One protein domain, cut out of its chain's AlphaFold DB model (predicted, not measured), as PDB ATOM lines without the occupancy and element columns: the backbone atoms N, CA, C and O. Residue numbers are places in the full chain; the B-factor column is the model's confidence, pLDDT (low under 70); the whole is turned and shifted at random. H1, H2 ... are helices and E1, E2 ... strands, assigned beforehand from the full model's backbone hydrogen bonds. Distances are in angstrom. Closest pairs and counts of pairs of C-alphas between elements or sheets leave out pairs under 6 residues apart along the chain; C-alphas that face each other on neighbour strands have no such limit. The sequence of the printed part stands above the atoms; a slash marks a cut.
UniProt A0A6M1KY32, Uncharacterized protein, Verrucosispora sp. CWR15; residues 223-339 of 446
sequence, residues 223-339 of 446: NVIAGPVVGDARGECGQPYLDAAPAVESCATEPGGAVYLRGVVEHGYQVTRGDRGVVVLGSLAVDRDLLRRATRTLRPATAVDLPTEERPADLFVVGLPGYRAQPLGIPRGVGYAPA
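This is residues 223 to 339 of the 446 residues of an uncharacterized protein of Verrucosispora sp. CWR15 (UniProt A0A6M1KY32). What shape do these atoms make? One twisted antiparallel sheet of seven strands makes the body, in the order E2 - E3 - E4 - E5 - E1 - E7 - E6, and one short helix, H1, covers part of one face, over E4 and E5. Two long loops lie towards the sheet's two ends, residues 229 to 249 near the E2 end and residues 297 to 322 near the E6 end. What is it made of, and how large is it? The 117 printed residues hold seven named strands and one named helix, along the chain E1 E2 E3 E4 E5 H1 E6 E7, mostly strand, with under half of the residues in named elements. The whole is compact, with a radius of gyration of the C-alphas of 13.4 A and spans of 38 by 30 by 25 A.

Which strands are beside the first one? E1, residues 223 to 228, is antiparallel to E5, residues 276 to 283, with N 225 and O 279 2.9 A apart. On its other side is E7, residues 333 to 338, antiparallel at 168 degrees, with N 224 and O 334 2.8 A apart. How do the remaining strands join? E2, residues 250 to 253, E3, residues 259 to 262, E4, residues 266 to 273, and E5 form a meander, each strand the antiparallel neighbour of the one before, with N 252 to O 260 at 3.0 A, N 261 to O 268 at 2.8 A and N 269 to O 280 at 2.9 A. E6, residues 323 to 328, forms a hairpin with E7, with N 326 and O 335 2.8 A apart. Where is the helix? H1, residues 288 to 296, is on the sheet at a height of 8.9 A, over E4 and E5, along the strands at 23 degrees to E5 on the local plane; its closest C-alphas to E4 are those of Leu 291 and Gly 268, 6.2 A apart. In H1 every O i to N i+4 pair is within hydrogen-bond range.

Where does the first strand begin? C-alpha 223 of E1 is at (547.749, 275.365, 335.841). How long are the longer elements? From first to last C-alpha, E5 measures 22.7 A, E4 21.7 A, E7 16.8 A, E1 16.6 A, E6 14.8 A and H1 12.5 A. Where does E7 end? C-alpha 338 is at (549.628, 286.234, 331.050).

Is anything cut, and which links are long? The printed part has no cut; the links E1 to E2, 21 residues, and H1 to E6, 26 residues, are long. Where is confidence low? Residues 230 to 236, 243 to 246 and 307 to 313 have a pLDDT under 70.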
ATOM      1  N   ASN A 223     547.189 276.114 334.732       94.25
ATOM      2  CA  ASN A 223     547.749 275.365 335.841       94.25
ATOM      3  C   ASN A 223     548.282 274.030 335.325       94.25
ATOM      4  O   ASN A 223     547.604 273.316 334.586       94.25
ATOM      5  N   VAL A 224     549.499 273.686 335.729       93.56
ATOM      6  CA  VAL A 224     550.110 272.380 335.493       93.56
ATOM      7  C   VAL A 224     550.226 271.680 336.831       93.56
ATOM      8  O   VAL A 224     550.980 272.115 337.699       93.56
ATOM      9  N   ILE A 225     549.465 270.606 337.002       90.75
ATOM     10  CA  ILE A 225     549.399 269.860 338.256       90.75
ATOM     11  C   ILE A 225     549.727 268.405 337.956       90.75
ATOM     12  O   ILE A 225     549.187 267.815 337.020       90.75
ATOM     13  N   ALA A 226     550.622 267.827 338.749       88.44
ATOM     14  CA  ALA A 226     550.988 266.425 338.653       88.44
ATOM     15  C   ALA A 226     550.598 265.698 339.936       88.44
ATOM     16  O   ALA A 226     550.782 266.208 341.039       88.44
ATOM     17  N   GLY A 227     550.064 264.491 339.781       84.00
ATOM     18  CA  GLY A 227     549.657 263.640 340.887       84.00
ATOM     19  C   GLY A 227     550.032 262.183 340.636       84.00
ATOM     20  O   GLY A 227     550.279 261.789 339.488       84.00
ATOM     21  N   PRO A 228     550.122 261.366 341.698       81.00
ATOM     22  CA  PRO A 228     550.172 259.923 341.524       81.00
ATOM     23  C   PRO A 228     548.891 259.454 340.826       81.00
ATOM     24  O   PRO A 228     547.807 259.975 341.080       81.00
ATOM     25  N   VAL A 229     549.024 258.470 339.945       76.69
ATOM     26  CA  VAL A 229     547.872 257.765 339.377       76.69
ATOM     27  C   VAL A 229     547.227 256.934 340.489       76.69
ATOM     28  O   VAL A 229     547.887 256.065 341.059       76.69
ATOM     29  N   VAL A 230     545.967 257.217 340.834       69.31
ATOM     30  CA  VAL A 230     545.278 256.540 341.944       69.31
ATOM     31  C   VAL A 230     544.424 255.387 341.408       69.31
ATOM     32  O   VAL A 230     543.371 255.603 340.813       69.31
ATOM     33  N   GLY A 231     544.873 254.154 341.664       64.31
ATOM     34  CA  GLY A 231     544.155 252.916 341.336       64.31
ATOM     35  C   GLY A 231     544.127 252.546 339.845       64.31
ATOM     36  O   GLY A 231     544.609 253.280 338.986       64.31
ATOM     37  N   ASP A 232     543.524 251.391 339.540       62.94
ATOM     38  CA  ASP A 232     543.308 250.905 338.163       62.94
ATOM     39  C   ASP A 232     542.039 251.494 337.513       62.94
ATOM     40  O   ASP A 232     541.707 251.191 336.362       62.94
ATOM     41  N   ALA A 233     541.309 252.337 338.251       61.41
ATOM     42  CA  ALA A 233     540.089 252.975 337.789       61.41
ATOM     43  C   ALA A 233     540.412 253.999 336.694       61.41
ATOM     44  O   ALA A 233     541.085 255.011 336.916       61.41
ATOM     45  N   ARG A 234     539.905 253.729 335.492       68.38
ATOM     46  CA  ARG A 234     539.928 254.676 334.382       68.38
ATOM     47  C   ARG A 234     538.652 255.508 334.411       68.38
ATOM     48  O   ARG A 234     537.564 254.955 334.542       68.38
ATOM     49  N   GLY A 235     538.795 256.824 334.286       66.38
ATOM     50  CA  GLY A 235     537.672 257.737 334.094       66.38
ATOM     51  C   GLY A 235     536.951 257.480 332.769       66.38
ATOM     52  O   GLY A 235     537.375 256.651 331.964       66.38
ATOM     53  N   GLU A 236     535.880 258.232 332.517       68.00
ATOM     54  CA  GLU A 236     534.967 258.009 331.382       68.00
ATOM     55  C   GLU A 236     535.649 257.989 330.000       68.00
ATOM     56  O   GLU A 236     535.165 257.317 329.092       68.00
ATOM     57  N   CYS A 237     536.812 258.637 329.843       75.19
ATOM     58  CA  CYS A 237     537.603 258.627 328.603       75.19
ATOM     59  C   CYS A 237     538.910 257.818 328.688       75.19
ATOM     60  O   CYS A 237     539.849 258.047 327.921       75.19
ATOM     61  N   GLY A 238     538.983 256.849 329.604       72.50
ATOM     62  CA  GLY A 238     540.099 255.907 329.690       72.50
ATOM     63  C   GLY A 238     541.345 256.430 330.414       72.50
ATOM     64  O   GLY A 238     542.324 255.692 330.529       72.50
ATOM     65  N   GLN A 239     541.333 257.670 330.906       73.44
ATOM     66  CA  GLN A 239     542.435 258.272 331.661       73.44
ATOM     67  C   GLN A 239     542.491 257.770 333.112       73.44
ATOM     68  O   GLN A 239     541.439 257.515 333.699       73.44
ATOM     69  N   PRO A 240     543.682 257.652 333.724       70.06
ATOM     70  CA  PRO A 240     543.784 257.336 335.143       70.06
ATOM     71  C   PRO A 240     543.154 258.435 336.004       70.06
ATOM     72  O   PRO A 240     543.238 259.616 335.664       70.06
ATOM     73  N   TYR A 241     542.544 258.061 337.124       71.62
ATOM     74  CA  TYR A 241     541.984 259.036 338.052       71.62
ATOM     75  C   TYR A 241     543.090 259.872 338.726       71.62
ATOM     76  O   TYR A 241     544.121 259.344 339.153       71.62
ATOM     77  N   LEU A 242     542.868 261.188 338.802       73.25
ATOM     78  CA  LEU A 242     543.726 262.154 339.487       73.25
ATOM     79  C   LEU A 242     542.843 263.044 340.359       73.25
ATOM     80  O   LEU A 242     541.938 263.688 339.834       73.25
ATOM     81  N   ASP A 243     543.156 263.156 341.650       68.69
ATOM     82  CA  ASP A 243     542.418 264.031 342.581       68.69
ATOM     83  C   ASP A 243     542.411 265.507 342.144       68.69
ATOM     84  O   ASP A 243     541.524 266.269 342.515       68.69
ATOM     85  N   ALA A 244     543.400 265.917 341.346       65.31
ATOM     86  CA  ALA A 244     543.538 267.275 340.830       65.31
ATOM     87  C   ALA A 244     542.913 267.493 339.438       65.31
ATOM     88  O   ALA A 244     543.040 268.586 338.882       65.31
ATOM     89  N   ALA A 245     542.291 266.473 338.836       66.38
ATOM     90  CA  ALA A 245     541.561 266.653 337.585       66.38
ATOM     91  C   ALA A 245     540.265 267.450 337.838       66.38
ATOM     92  O   ALA A 245     539.627 267.276 338.878       66.38
ATOM     93  N   PRO A 246     539.847 268.322 336.903       68.81
ATOM     94  CA  PRO A 246     538.606 269.066 337.053       68.81
ATOM     95  C   PRO A 246     537.419 268.102 336.991       68.81
ATOM     96  O   PRO A 246     537.499 267.045 336.361       68.81
ATOM     97  N   ALA A 247     536.288 268.502 337.577       74.56
ATOM     98  CA  ALA A 247     535.021 267.823 337.326       74.56
ATOM     99  C   ALA A 247     534.746 267.822 335.811       74.56
ATOM    100  O   ALA A 247     534.668 268.882 335.185       74.56
ATOM    101  N   VAL A 248     534.673 266.629 335.221       77.25
ATOM    102  CA  VAL A 248     534.595 266.437 333.770       77.25
ATOM    103  C   VAL A 248     533.133 266.507 333.332       77.25
ATOM    104  O   VAL A 248     532.327 265.690 333.757       77.25
ATOM    105  N   GLU A 249     532.792 267.469 332.472       84.06
ATOM    106  CA  GLU A 249     531.505 267.503 331.758       84.06
ATOM    107  C   GLU A 249     531.576 266.722 330.446       84.06
ATOM    108  O   GLU A 249     530.616 266.090 330.016       84.06
ATOM    109  N   SER A 250     532.718 266.817 329.766       87.06
ATOM    110  CA  SER A 250     532.983 266.074 328.541       87.06
ATOM    111  C   SER A 250     534.471 265.805 328.396       87.06
ATOM    112  O   SER A 250     535.321 266.571 328.862       87.06
ATOM    113  N   CYS A 251     534.795 264.707 327.727       90.00
ATOM    114  CA  CYS A 251     536.169 264.339 327.450       90.00
ATOM    115  C   CYS A 251     536.308 263.723 326.056       90.00
ATOM    116  O   CYS A 251     535.346 263.227 325.469       90.00
ATOM    117  N   ALA A 252     537.514 263.813 325.500       90.62
ATOM    118  CA  ALA A 252     537.835 263.250 324.195       90.62
ATOM    119  C   ALA A 252     539.304 262.826 324.137       90.62
ATOM    120  O   ALA A 252     540.201 263.610 324.448       90.62
ATOM    121  N   THR A 253     539.564 261.596 323.704       88.25
ATOM    122  CA  THR A 253     540.927 261.106 323.472       88.25
ATOM    123  C   THR A 253     541.495 261.703 322.184       88.25
ATOM    124  O   THR A 253     540.817 261.745 321.158       88.25
ATOM    125  N   GLU A 254     542.753 262.141 322.217       86.12
ATOM    126  CA  GLU A 254     543.471 262.665 321.056       86.12
ATOM    127  C   GLU A 254     544.620 261.747 320.605       86.12
ATOM    128  O   GLU A 254     545.177 260.983 321.405       86.12
ATOM    129  N   PRO A 255     545.034 261.840 319.324       78.31
ATOM    130  CA  PRO A 255     546.230 261.162 318.841       78.31
ATOM    131  C   PRO A 255     547.456 261.511 319.697       78.31
ATOM    132  O   PRO A 255     547.740 262.683 319.947       78.31
ATOM    133  N   GLY A 256     548.196 260.488 320.133       75.88
ATOM    134  CA  GLY A 256     549.348 260.643 321.030       75.88
ATOM    135  C   GLY A 256     549.050 260.403 322.514       75.88
ATOM    136  O   GLY A 256     549.929 260.632 323.342       75.88
ATOM    137  N   GLY A 257     547.846 259.929 322.856       82.50
ATOM    138  CA  GLY A 257     547.509 259.460 324.208       82.50
ATOM    139  C   GLY A 257     547.160 260.566 325.206       82.50
ATOM    140  O   GLY A 257     547.008 260.284 326.391       82.50
ATOM    141  N   ALA A 258     547.024 261.813 324.744       88.88
ATOM    142  CA  ALA A 258     546.474 262.897 325.547       88.88
ATOM    143  C   ALA A 258     544.945 262.811 325.573       88.88
ATOM    144  O   ALA A 258     544.319 262.520 324.554       88.88
ATOM    145  N   VAL A 259     544.343 263.104 326.721       91.31
ATOM    146  CA  VAL A 259     542.887 263.183 326.861       91.31
ATOM    147  C   VAL A 259     542.503 264.627 327.112       91.31
ATOM    148  O   VAL A 259     542.932 265.221 328.098       91.31
ATOM    149  N   TYR A 260     541.714 265.201 326.208       93.12
ATOM    150  CA  TYR A 260     541.100 266.502 326.419       93.12
ATOM    151  C   TYR A 260     539.985 266.367 327.454       93.12
ATOM    152  O   TYR A 260     539.117 265.503 327.322       93.12
ATOM    153  N   LEU A 261     540.011 267.233 328.461       91.38
ATOM    154  CA  LEU A 261     539.022 267.332 329.524       91.38
ATOM    155  C   LEU A 261     538.382 268.715 329.455       91.38
ATOM    156  O   LEU A 261     539.088 269.721 329.373       91.38
ATOM    157  N   ARG A 262     537.057 268.781 329.520       92.19
ATOM    158  CA  ARG A 262     536.312 270.032 329.650       92.19
ATOM    159  C   ARG A 262     535.408 269.937 330.869       92.19
ATOM    160  O   ARG A 262     534.585 269.031 330.944       92.19
ATOM    161  N   GLY A 263     535.586 270.866 331.796       89.00
ATOM    162  CA  GLY A 263     534.698 271.085 332.928       89.00
ATOM    163  C   GLY A 263     533.943 272.409 332.807       89.00
ATOM    164  O   GLY A 263     534.025 273.104 331.793       89.00
ATOM    165  N   VAL A 264     533.258 272.769 333.893       87.44
ATOM    166  CA  VAL A 264     532.379 273.951 333.985       87.44
ATOM    167  C   VAL A 264     533.155 275.273 333.913       87.44
ATOM    168  O   VAL A 264     532.674 276.254 333.356       87.44
ATOM    169  N   VAL A 265     534.348 275.323 334.515       88.12
ATOM    170  CA  VAL A 265     535.140 276.562 334.693       88.12
ATOM    171  C   VAL A 265     536.531 276.492 334.064       88.12
ATOM    172  O   VAL A 265     537.164 277.521 333.818       88.12
ATOM    173  N   GLU A 266     536.997 275.284 333.759       93.19
ATOM    174  CA  GLU A 266     538.322 275.013 333.215       93.19
ATOM    175  C   GLU A 266     538.255 273.888 332.183       93.19
ATOM    176  O   GLU A 266     537.342 273.062 332.171       93.19
ATOM    177  N   HIS A 267     539.247 273.844 331.307       94.62
ATOM    178  CA  HIS A 267     539.444 272.763 330.352       94.62
ATOM    179  C   HIS A 267     540.931 272.567 330.098       94.62
ATOM    180  O   HIS A 267     541.746 273.434 330.398       94.62
ATOM    181  N   GLY A 268     541.311 271.439 329.521       94.56
ATOM    182  CA  GLY A 268     542.716 271.160 329.316       94.56
ATOM    183  C   GLY A 268     542.989 269.747 328.874       94.56
ATOM    184  O   GLY A 268     542.133 269.094 328.283       94.56
ATOM    185  N   TYR A 269     544.201 269.288 329.144       93.75
ATOM    186  CA  TYR A 269     544.651 267.966 328.742       93.75
ATOM    187  C   TYR A 269     545.253 267.222 329.914       93.75
ATOM    188  O   TYR A 269     546.048 267.777 330.671       93.75
ATOM    189  N   GLN A 270     544.934 265.940 329.992       91.88
ATOM    190  CA  GLN A 270     545.602 264.991 330.858       91.88
ATOM    191  C   GLN A 270     546.522 264.092 330.032       91.88
ATOM    192  O   GLN A 270     546.143 263.589 328.972       91.88
ATOM    193  N   VAL A 271     547.736 263.885 330.535       90.62
ATOM    194  CA  VAL A 271     548.734 262.974 329.967       90.62
ATOM    195  C   VAL A 271     549.392 262.154 331.068       90.62
ATOM    196  O   VAL A 271     549.536 262.614 332.199       90.62
ATOM    197  N   THR A 272     549.842 260.951 330.730       87.44
ATOM    198  CA  THR A 272     550.627 260.111 331.639       87.44
ATOM    199  C   THR A 272     552.118 260.249 331.329       87.44
ATOM    200  O   THR A 272     552.543 260.204 330.169       87.44
ATOM    201  N   ARG A 273     552.931 260.432 332.373       85.50
ATOM    202  CA  ARG A 273     554.396 260.508 332.323       85.50
ATOM    203  C   ARG A 273     554.969 259.593 333.404       85.50
ATOM    204  O   ARG A 273     554.995 259.958 334.572       85.50
ATOM    205  N   GLY A 274     555.418 258.403 333.005       83.44
ATOM    206  CA  GLY A 274     555.865 257.381 333.954       83.44
ATOM    207  C   GLY A 274     554.710 256.905 334.838       83.44
ATOM    208  O   GLY A 274     553.669 256.508 334.324       83.44
ATOM    209  N   ASP A 275     554.895 256.982 336.153       81.75
ATOM    210  CA  ASP A 275     553.914 256.659 337.199       81.75
ATOM    211  C   ASP A 275     552.989 257.839 337.566       81.75
ATOM    212  O   ASP A 275     552.143 257.725 338.457       81.75
ATOM    213  N   ARG A 276     553.137 258.989 336.894       85.12
ATOM    214  CA  ARG A 276     552.387 260.216 337.188       85.12
ATOM    215  C   ARG A 276     551.382 260.554 336.105       85.12
ATOM    216  O   ARG A 276     551.663 260.456 334.907       85.12
ATOM    217  N   GLY A 277     550.220 261.025 336.536       87.88
ATOM    218  CA  GLY A 277     549.301 261.745 335.673       87.88
ATOM    219  C   GLY A 277     549.540 263.242 335.828       87.88
ATOM    220  O   GLY A 277     549.666 263.746 336.943       87.88
ATOM    221  N   VAL A 278     549.634 263.941 334.702       90.56
ATOM    222  CA  VAL A 278     549.853 265.384 334.658       90.56
ATOM    223  C   VAL A 278     548.703 266.026 333.908       90.56
ATOM    224  O   VAL A 278     548.364 265.604 332.799       90.56
ATOM    225  N   VAL A 279     548.115 267.051 334.513       91.81
ATOM    226  CA  VAL A 279     547.019 267.820 333.938       91.81
ATOM    227  C   VAL A 279     547.508 269.229 333.638       91.81
ATOM    228  O   VAL A 279     548.092 269.888 334.494       91.81
ATOM    229  N   VAL A 280     547.280 269.675 332.406       94.31
ATOM    230  CA  VAL A 280     547.498 271.050 331.953       94.31
ATOM    231  C   VAL A 280     546.123 271.665 331.743       94.31
ATOM    232  O   VAL A 280     545.483 271.396 330.727       94.31
ATOM    233  N   LEU A 281     545.657 272.435 332.721       94.12
ATOM    234  CA  LEU A 281     544.334 273.055 332.756       94.12
ATOM    235  C   LEU A 281     544.446 274.538 332.476       94.12
ATOM    236  O   LEU A 281     545.366 275.174 332.962       94.12
ATOM    237  N   GLY A 282     543.503 275.107 331.745       94.12
ATOM    238  CA  GLY A 282     543.323 276.544 331.659       94.12
ATOM    239  C   GLY A 282     541.880 276.941 331.911       94.12
ATOM    240  O   GLY A 282     540.959 276.140 331.747       94.12
ATOM    241  N   SER A 283     541.677 278.204 332.280       94.19
ATOM    242  CA  SER A 283     540.352 278.834 332.247       94.19
ATOM    243  C   SER A 283     539.707 278.671 330.868       94.19
ATOM    244  O   SER A 283     540.427 278.666 329.868       94.19
ATOM    245  N   LEU A 284     538.374 278.686 330.781       93.19
ATOM    246  CA  LEU A 284     537.642 278.593 329.502       93.19
ATOM    247  C   LEU A 284     538.009 279.651 328.441       93.19
ATOM    248  O   LEU A 284     537.682 279.476 327.271       93.19
ATOM    249  N   ALA A 285     538.663 280.745 328.833       93.31
ATOM    250  CA  ALA A 285     539.129 281.787 327.923       93.31
ATOM    251  C   ALA A 285     540.494 281.500 327.274       93.31
ATOM    252  O   ALA A 285     540.953 282.280 326.439       93.31
ATOM    253  N   VAL A 286     541.170 280.415 327.661       95.00
ATOM    254  CA  VAL A 286     542.433 279.995 327.048       95.00
ATOM    255  C   VAL A 286     542.131 279.097 325.852       95.00
ATOM    256  O   VAL A 286     541.333 278.173 325.928       95.00
ATOM    257  N   ASP A 287     542.785 279.343 324.719       94.81
ATOM    258  CA  ASP A 287     542.559 278.551 323.511       94.81
ATOM    259  C   ASP A 287     542.947 277.069 323.720       94.81
ATOM    260  O   ASP A 287     544.037 276.744 324.208       94.81
ATOM    261  N   ARG A 288     542.070 276.149 323.297       94.44
ATOM    262  CA  ARG A 288     542.318 274.701 323.320       94.44
ATOM    263  C   ARG A 288     543.594 274.315 322.567       94.44
ATOM    264  O   ARG A 288     544.295 273.409 323.018       94.44
ATOM    265  N   ASP A 289     543.903 274.956 321.445       94.56
ATOM    266  CA  ASP A 289     545.113 274.684 320.667       94.56
ATOM    267  C   ASP A 289     546.373 275.194 321.363       94.56
ATOM    268  O   ASP A 289     547.435 274.576 321.246       94.56
ATOM    269  N   LEU A 290     546.270 276.281 322.136       95.12
ATOM    270  CA  LEU A 290     547.369 276.734 322.982       95.12
ATOM    271  C   LEU A 290     547.660 275.704 324.077       95.12
ATOM    272  O   LEU A 290     548.811 275.289 324.213       95.12
ATOM    273  N   LEU A 291     546.626 275.231 324.783       95.19
ATOM    274  CA  LEU A 291     546.768 274.175 325.789       95.19
ATOM    275  C   LEU A 291     547.323 272.886 325.169       95.19
ATOM    276  O   LEU A 291     548.245 272.294 325.718       95.19
ATOM    277  N   ARG A 292     546.855 272.503 323.973       94.88
ATOM    278  CA  ARG A 292     547.351 271.322 323.248       94.88
ATOM    279  C   ARG A 292     548.849 271.424 322.967       94.88
ATOM    280  O   ARG A 292     549.593 270.468 323.185       94.88
ATOM    281  N   ARG A 293     549.303 272.579 322.464       94.69
ATOM    282  CA  ARG A 293     550.728 272.842 322.211       94.69
ATOM    283  C   ARG A 293     551.530 272.830 323.510       94.69
ATOM    284  O   ARG A 293     552.571 272.180 323.552       94.69
ATOM    285  N   ALA A 294     551.023 273.464 324.564       95.25
ATOM    286  CA  ALA A 294     551.661 273.481 325.876       95.25
ATOM    287  C   ALA A 294     551.862 272.056 326.420       95.25
ATOM    288  O   ALA A 294     552.983 271.680 326.764       95.25
ATOM    289  N   THR A 295     550.832 271.208 326.372       94.69
ATOM    290  CA  THR A 295     550.906 269.800 326.794       94.69
ATOM    291  C   THR A 295     551.961 269.000 326.029       94.69
ATOM    292  O   THR A 295     552.629 268.146 326.608       94.69
ATOM    293  N   ARG A 296     552.181 269.283 324.740       93.38
ATOM    294  CA  ARG A 296     553.234 268.612 323.952       93.38
ATOM    295  C   ARG A 296     554.648 268.985 324.396       93.38
ATOM    296  O   ARG A 296     555.562 268.191 324.206       93.38
ATOM    297  N   THR A 297     554.820 270.157 325.000       94.62
ATOM    298  CA  THR A 297     556.108 270.632 325.540       94.62
ATOM    299  C   THR A 297     556.336 270.255 327.005       94.62
ATOM    300  O   THR A 297     557.345 270.650 327.587       94.62
ATOM    301  N   LEU A 298     555.401 269.512 327.606       93.62
ATOM    302  CA  LEU A 298     555.446 269.130 329.010       93.62
ATOM    303  C   LEU A 298     556.736 268.376 329.350       93.62
ATOM    304  O   LEU A 298     557.032 267.335 328.755       93.62
ATOM    305  N   ARG A 299     557.443 268.865 330.369       92.56
ATOM    306  CA  ARG A 299     558.681 268.274 330.886       92.56
ATOM    307  C   ARG A 299     558.828 268.515 332.393       92.56
ATOM    308  O   ARG A 299     558.183 269.425 332.915       92.56
ATOM    309  N   PRO A 300     559.676 267.744 333.094       90.44
ATOM    310  CA  PRO A 300     560.038 268.049 334.474       90.44
ATOM    311  C   PRO A 300     560.610 269.468 334.608       90.44
ATOM    312  O   PRO A 300     561.327 269.948 333.719       90.44
ATOM    313  N   ALA A 301     560.273 270.138 335.708       88.69
ATOM    314  CA  ALA A 301     560.779 271.464 336.036       88.69
ATOM    315  C   ALA A 301     562.284 271.417 336.348       88.69
ATOM    316  O   ALA A 301     562.764 270.515 337.035       88.69
ATOM    317  N   THR A 302     563.035 272.407 335.869       85.38
ATOM    318  CA  THR A 302     564.464 272.573 336.175       85.38
ATOM    319  C   THR A 302     564.696 273.767 337.103       85.38
ATOM    320  O   THR A 302     563.797 274.571 337.344       85.38
ATOM    321  N   ALA A 303     565.930 273.914 337.597       79.44
ATOM    322  CA  ALA A 303     566.340 275.068 338.405       79.44
ATOM    323  C   ALA A 303     566.183 276.411 337.678       79.44
ATOM    324  O   ALA A 303     566.005 277.439 338.319       79.44
ATOM    325  N   VAL A 304     566.277 276.391 336.347       82.50
ATOM    326  CA  VAL A 304     566.156 277.586 335.508       82.50
ATOM    327  C   VAL A 304     564.694 278.013 335.377       82.50
ATOM    328  O   VAL A 304     564.415 279.201 335.266       82.50
ATOM    329  N   ASP A 305     563.760 277.060 335.412       82.81
ATOM    330  CA  ASP A 305     562.336 277.347 335.217       82.81
ATOM    331  C   ASP A 305     561.681 277.931 336.470       82.81
ATOM    332  O   ASP A 305     560.782 278.761 336.367       82.81
ATOM    333  N   LEU A 306     562.113 277.471 337.649       80.12
ATOM    334  CA  LEU A 306     561.580 277.869 338.949       80.12
ATOM    335  C   LEU A 306     562.750 278.050 339.930       80.12
ATOM    336  O   LEU A 306     563.252 277.057 340.465       80.12
ATOM    337  N   PRO A 307     563.199 279.292 340.185       69.19
ATOM    338  CA  PRO A 307     564.367 279.576 341.022       69.19
ATOM    339  C   PRO A 307     564.086 279.455 342.535       69.19
ATOM    340  O   PRO A 307     564.713 280.140 343.338       69.19
ATOM    341  N   THR A 308     563.147 278.603 342.952       66.38
ATOM    342  CA  THR A 308     562.838 278.349 344.366       66.38
ATOM    343  C   THR A 308     563.710 277.225 344.939       66.38
ATOM    344  O   THR A 308     564.003 276.234 344.260       66.38
ATOM    345  N   GLU A 309     564.140 277.375 346.198       59.34
ATOM    346  CA  GLU A 309     564.956 276.380 346.922       59.34
ATOM    347  C   GLU A 309     564.165 275.097 347.243       59.34
ATOM    348  O   GLU A 309     564.718 273.999 347.227       59.34
ATOM    349  N   GLU A 310     562.849 275.210 347.426       56.53
ATOM    350  CA  GLU A 310     561.934 274.083 347.614       56.53
ATOM    351  C   GLU A 310     561.435 273.564 346.257       56.53
ATOM    352  O   GLU A 310     560.348 273.907 345.793       56.53
ATOM    353  N   ARG A 311     562.247 272.748 345.577       62.41
ATOM    354  CA  ARG A 311     561.829 272.024 344.364       62.41
ATOM    355  C   ARG A 311     561.567 270.558 344.688       62.41
ATOM    356  O   ARG A 311     562.515 269.775 344.751       62.41
ATOM    357  N   PRO A 312     560.307 270.150 344.886       60.69
ATOM    358  CA  PRO A 312     559.993 268.735 344.934       60.69
ATOM    359  C   PRO A 312     560.136 268.139 343.515       60.69
ATOM    360  O   PRO A 312     559.924 268.814 342.505       60.69
ATOM    361  N   ALA A 313     560.594 266.884 343.427       64.31
ATOM    362  CA  ALA A 313     560.957 266.202 342.172       64.31
ATOM    363  C   ALA A 313     559.761 265.906 341.233       64.31
ATOM    364  O   ALA A 313     559.908 265.216 340.226       64.31
ATOM    365  N   ASP A 314     558.577 266.404 341.579       74.81
ATOM    366  CA  ASP A 314     557.267 266.101 341.011       74.81
ATOM    367  C   ASP A 314     556.631 267.287 340.260       74.81
ATOM    368  O   ASP A 314     555.517 267.157 339.754       74.81
ATOM    369  N   LEU A 315     557.321 268.427 340.130       87.19
ATOM    370  CA  LEU A 315     556.820 269.566 339.358       87.19
ATOM    371  C   LEU A 315     557.086 269.409 337.857       87.19
ATOM    372  O   LEU A 315     558.198 269.106 337.417       87.19
ATOM    373  N   PHE A 316     556.061 269.702 337.060       91.25
ATOM    374  CA  PHE A 316     556.146 269.752 335.606       91.25
ATOM    375  C   PHE A 316     555.883 271.169 335.106       91.25
ATOM    376  O   PHE A 316     555.046 271.890 335.642       91.25
ATOM    377  N   VAL A 317     556.589 271.544 334.043       93.69
ATOM    378  CA  VAL A 317     556.445 272.826 333.350       93.69
ATOM    379  C   VAL A 317     556.097 272.599 331.886       93.69
ATOM    380  O   VAL A 317     556.413 271.562 331.294       93.69
ATOM    381  N   VAL A 318     555.463 273.603 331.293       95.44
ATOM    382  CA  VAL A 318     555.152 273.679 329.865       95.44
ATOM    383  C   VAL A 318     555.765 274.938 329.256       95.44
ATOM    384  O   VAL A 318     555.936 275.958 329.925       95.44
ATOM    385  N   GLY A 319     556.080 274.874 327.965       93.62
ATOM    386  CA  GLY A 319     556.393 276.044 327.156       93.62
ATOM    387  C   GLY A 319     555.105 276.767 326.774       93.62
ATOM    388  O   GLY A 319     554.359 276.296 325.916       93.62
ATOM    389  N   LEU A 320     554.855 277.913 327.407       93.75
ATOM    390  CA  LEU A 320     553.655 278.716 327.181       93.75
ATOM    391  C   LEU A 320     554.043 280.165 326.826       93.75
ATOM    392  O   LEU A 320     554.270 280.982 327.720       93.75
ATOM    393  N   PRO A 321     554.170 280.496 325.525       90.88
ATOM    394  CA  PRO A 321     554.554 281.836 325.089       90.88
ATOM    395  C   PRO A 321     553.583 282.903 325.600       90.88
ATOM    396  O   PRO A 321     552.370 282.733 325.507       90.88
ATOM    397  N   GLY A 322     554.122 284.008 326.116       90.44
ATOM    398  CA  GLY A 322     553.321 285.115 326.648       90.44
ATOM    399  C   GLY A 322     552.782 284.895 328.064       90.44
ATOM    400  O   GLY A 322     552.022 285.730 328.542       90.44
ATOM    401  N   TYR A 323     553.180 283.820 328.749       93.31
ATOM    402  CA  TYR A 323     552.811 283.546 330.137       93.31
ATOM    403  C   TYR A 323     554.042 283.452 331.038       93.31
ATOM    404  O   TYR A 323     555.132 283.090 330.594       93.31
ATOM    405  N   ARG A 324     553.849 283.750 332.322       90.31
ATOM    406  CA  ARG A 324     554.869 283.637 333.368       90.31
ATOM    407  C   ARG A 324     554.540 282.494 334.300       90.31
ATOM    408  O   ARG A 324     553.426 282.436 334.809       90.31
ATOM    409  N   ALA A 325     555.517 281.621 334.507       90.38
ATOM    410  CA  ALA A 325     555.419 280.516 335.444       90.38
ATOM    411  C   ALA A 325     555.618 281.009 336.883       90.38
ATOM    412  O   ALA A 325     556.518 281.802 337.154       90.38
ATOM    413  N   GLN A 326     554.813 280.489 337.799       88.00
ATOM    414  CA  GLN A 326     554.944 280.688 339.236       88.00
ATOM    415  C   GLN A 326     554.581 279.392 339.975       88.00
ATOM    416  O   GLN A 326     553.680 278.671 339.537       88.00
ATOM    417  N   PRO A 327     555.262 279.056 341.081       85.31
ATOM    418  CA  PRO A 327     554.916 277.874 341.862       85.31
ATOM    419  C   PRO A 327     553.530 278.031 342.509       85.31
ATOM    420  O   PRO A 327     553.181 279.103 343.005       85.31
ATOM    421  N   LEU A 328     552.742 276.955 342.516       82.69
ATOM    422  CA  LEU A 328     551.474 276.857 343.245       82.69
ATOM    423  C   LEU A 328     551.688 276.128 344.572       82.69
ATOM    424  O   LEU A 328     552.391 275.118 344.624       82.69
ATOM    425  N   GLY A 329     551.042 276.623 345.630       73.31
ATOM    426  CA  GLY A 329     551.102 276.014 346.959       73.31
ATOM    427  C   GLY A 329     550.345 274.684 347.040       73.31
ATOM    428  O   GLY A 329     550.955 273.628 347.208       73.31
ATOM    429  N   ILE A 330     549.011 274.728 346.954       73.69
ATOM    430  CA  ILE A 330     548.126 273.555 347.060       73.69
ATOM    431  C   ILE A 330     546.957 273.710 346.059       73.69
ATOM    432  O   ILE A 330     546.283 274.738 346.117       73.69
ATOM    433  N   PRO A 331     546.679 272.722 345.179       74.62
ATOM    434  CA  PRO A 331     547.515 271.552 344.906       74.62
ATOM    435  C   PRO A 331     548.880 271.976 344.347       74.62
ATOM    436  O   PRO A 331     549.003 273.009 343.687       74.62
ATOM    437  N   ARG A 332     549.919 271.191 344.646       81.56
ATOM    438  CA  ARG A 332     551.279 271.486 344.180       81.56
ATOM    439  C   ARG A 332     551.319 271.459 342.659       81.56
ATOM    440  O   ARG A 332     550.827 270.522 342.033       81.56
ATOM    441  N   GLY A 333     551.922 272.478 342.068       88.31
ATOM    442  CA  GLY A 333     551.977 272.611 340.622       88.31
ATOM    443  C   GLY A 333     552.636 273.907 340.189       88.31
ATOM    444  O   GLY A 333     553.275 274.599 340.983       88.31
ATOM    445  N   VAL A 334     552.460 274.235 338.917       92.31
ATOM    446  CA  VAL A 334     552.957 275.472 338.317       92.31
ATOM    447  C   VAL A 334     551.786 276.217 337.703       92.31
ATOM    448  O   VAL A 334     551.095 275.701 336.828       92.31
ATOM    449  N   GLY A 335     551.560 277.430 338.184       92.75
ATOM    450  CA  GLY A 335     550.567 278.353 337.669       92.75
ATOM    451  C   GLY A 335     551.199 279.254 336.623       92.75
ATOM    452  O   GLY A 335     552.374 279.605 336.708       92.75
ATOM    453  N   TYR A 336     550.408 279.636 335.639       93.94
ATOM    454  CA  TYR A 336     550.805 280.503 334.553       93.94
ATOM    455  C   TYR A 336     549.784 281.620 334.399       93.94
ATOM    456  O   TYR A 336     548.610 281.363 334.119       93.94
ATOM    457  N   ALA A 337     550.249 282.859 334.521       91.12
ATOM    458  CA  ALA A 337     549.464 284.057 334.239       91.12
ATOM    459  C   ALA A 337     550.018 284.775 332.994       91.12
ATOM    460  O   ALA A 337     551.232 284.729 332.765       91.12
ATOM    461  N   PRO A 338     549.174 285.428 332.173       91.62
ATOM    462  CA  PRO A 338     549.628 286.234 331.050       91.62
ATOM    463  C   PRO A 338     550.636 287.285 331.509       91.62
ATOM    464  O   PRO A 338     550.370 288.052 332.432       91.62
ATOM    465  N   ALA A 339     551.776 287.352 330.827       91.62
ATOM    466  CA  ALA A 339     552.823 288.338 331.082       91.62
ATOM    467  C   ALA A 339     552.378 289.775 330.757       91.62
ATOM    468  O   ALA A 339     553.066 290.723 331.120       91.62
TER     469      ALA A 339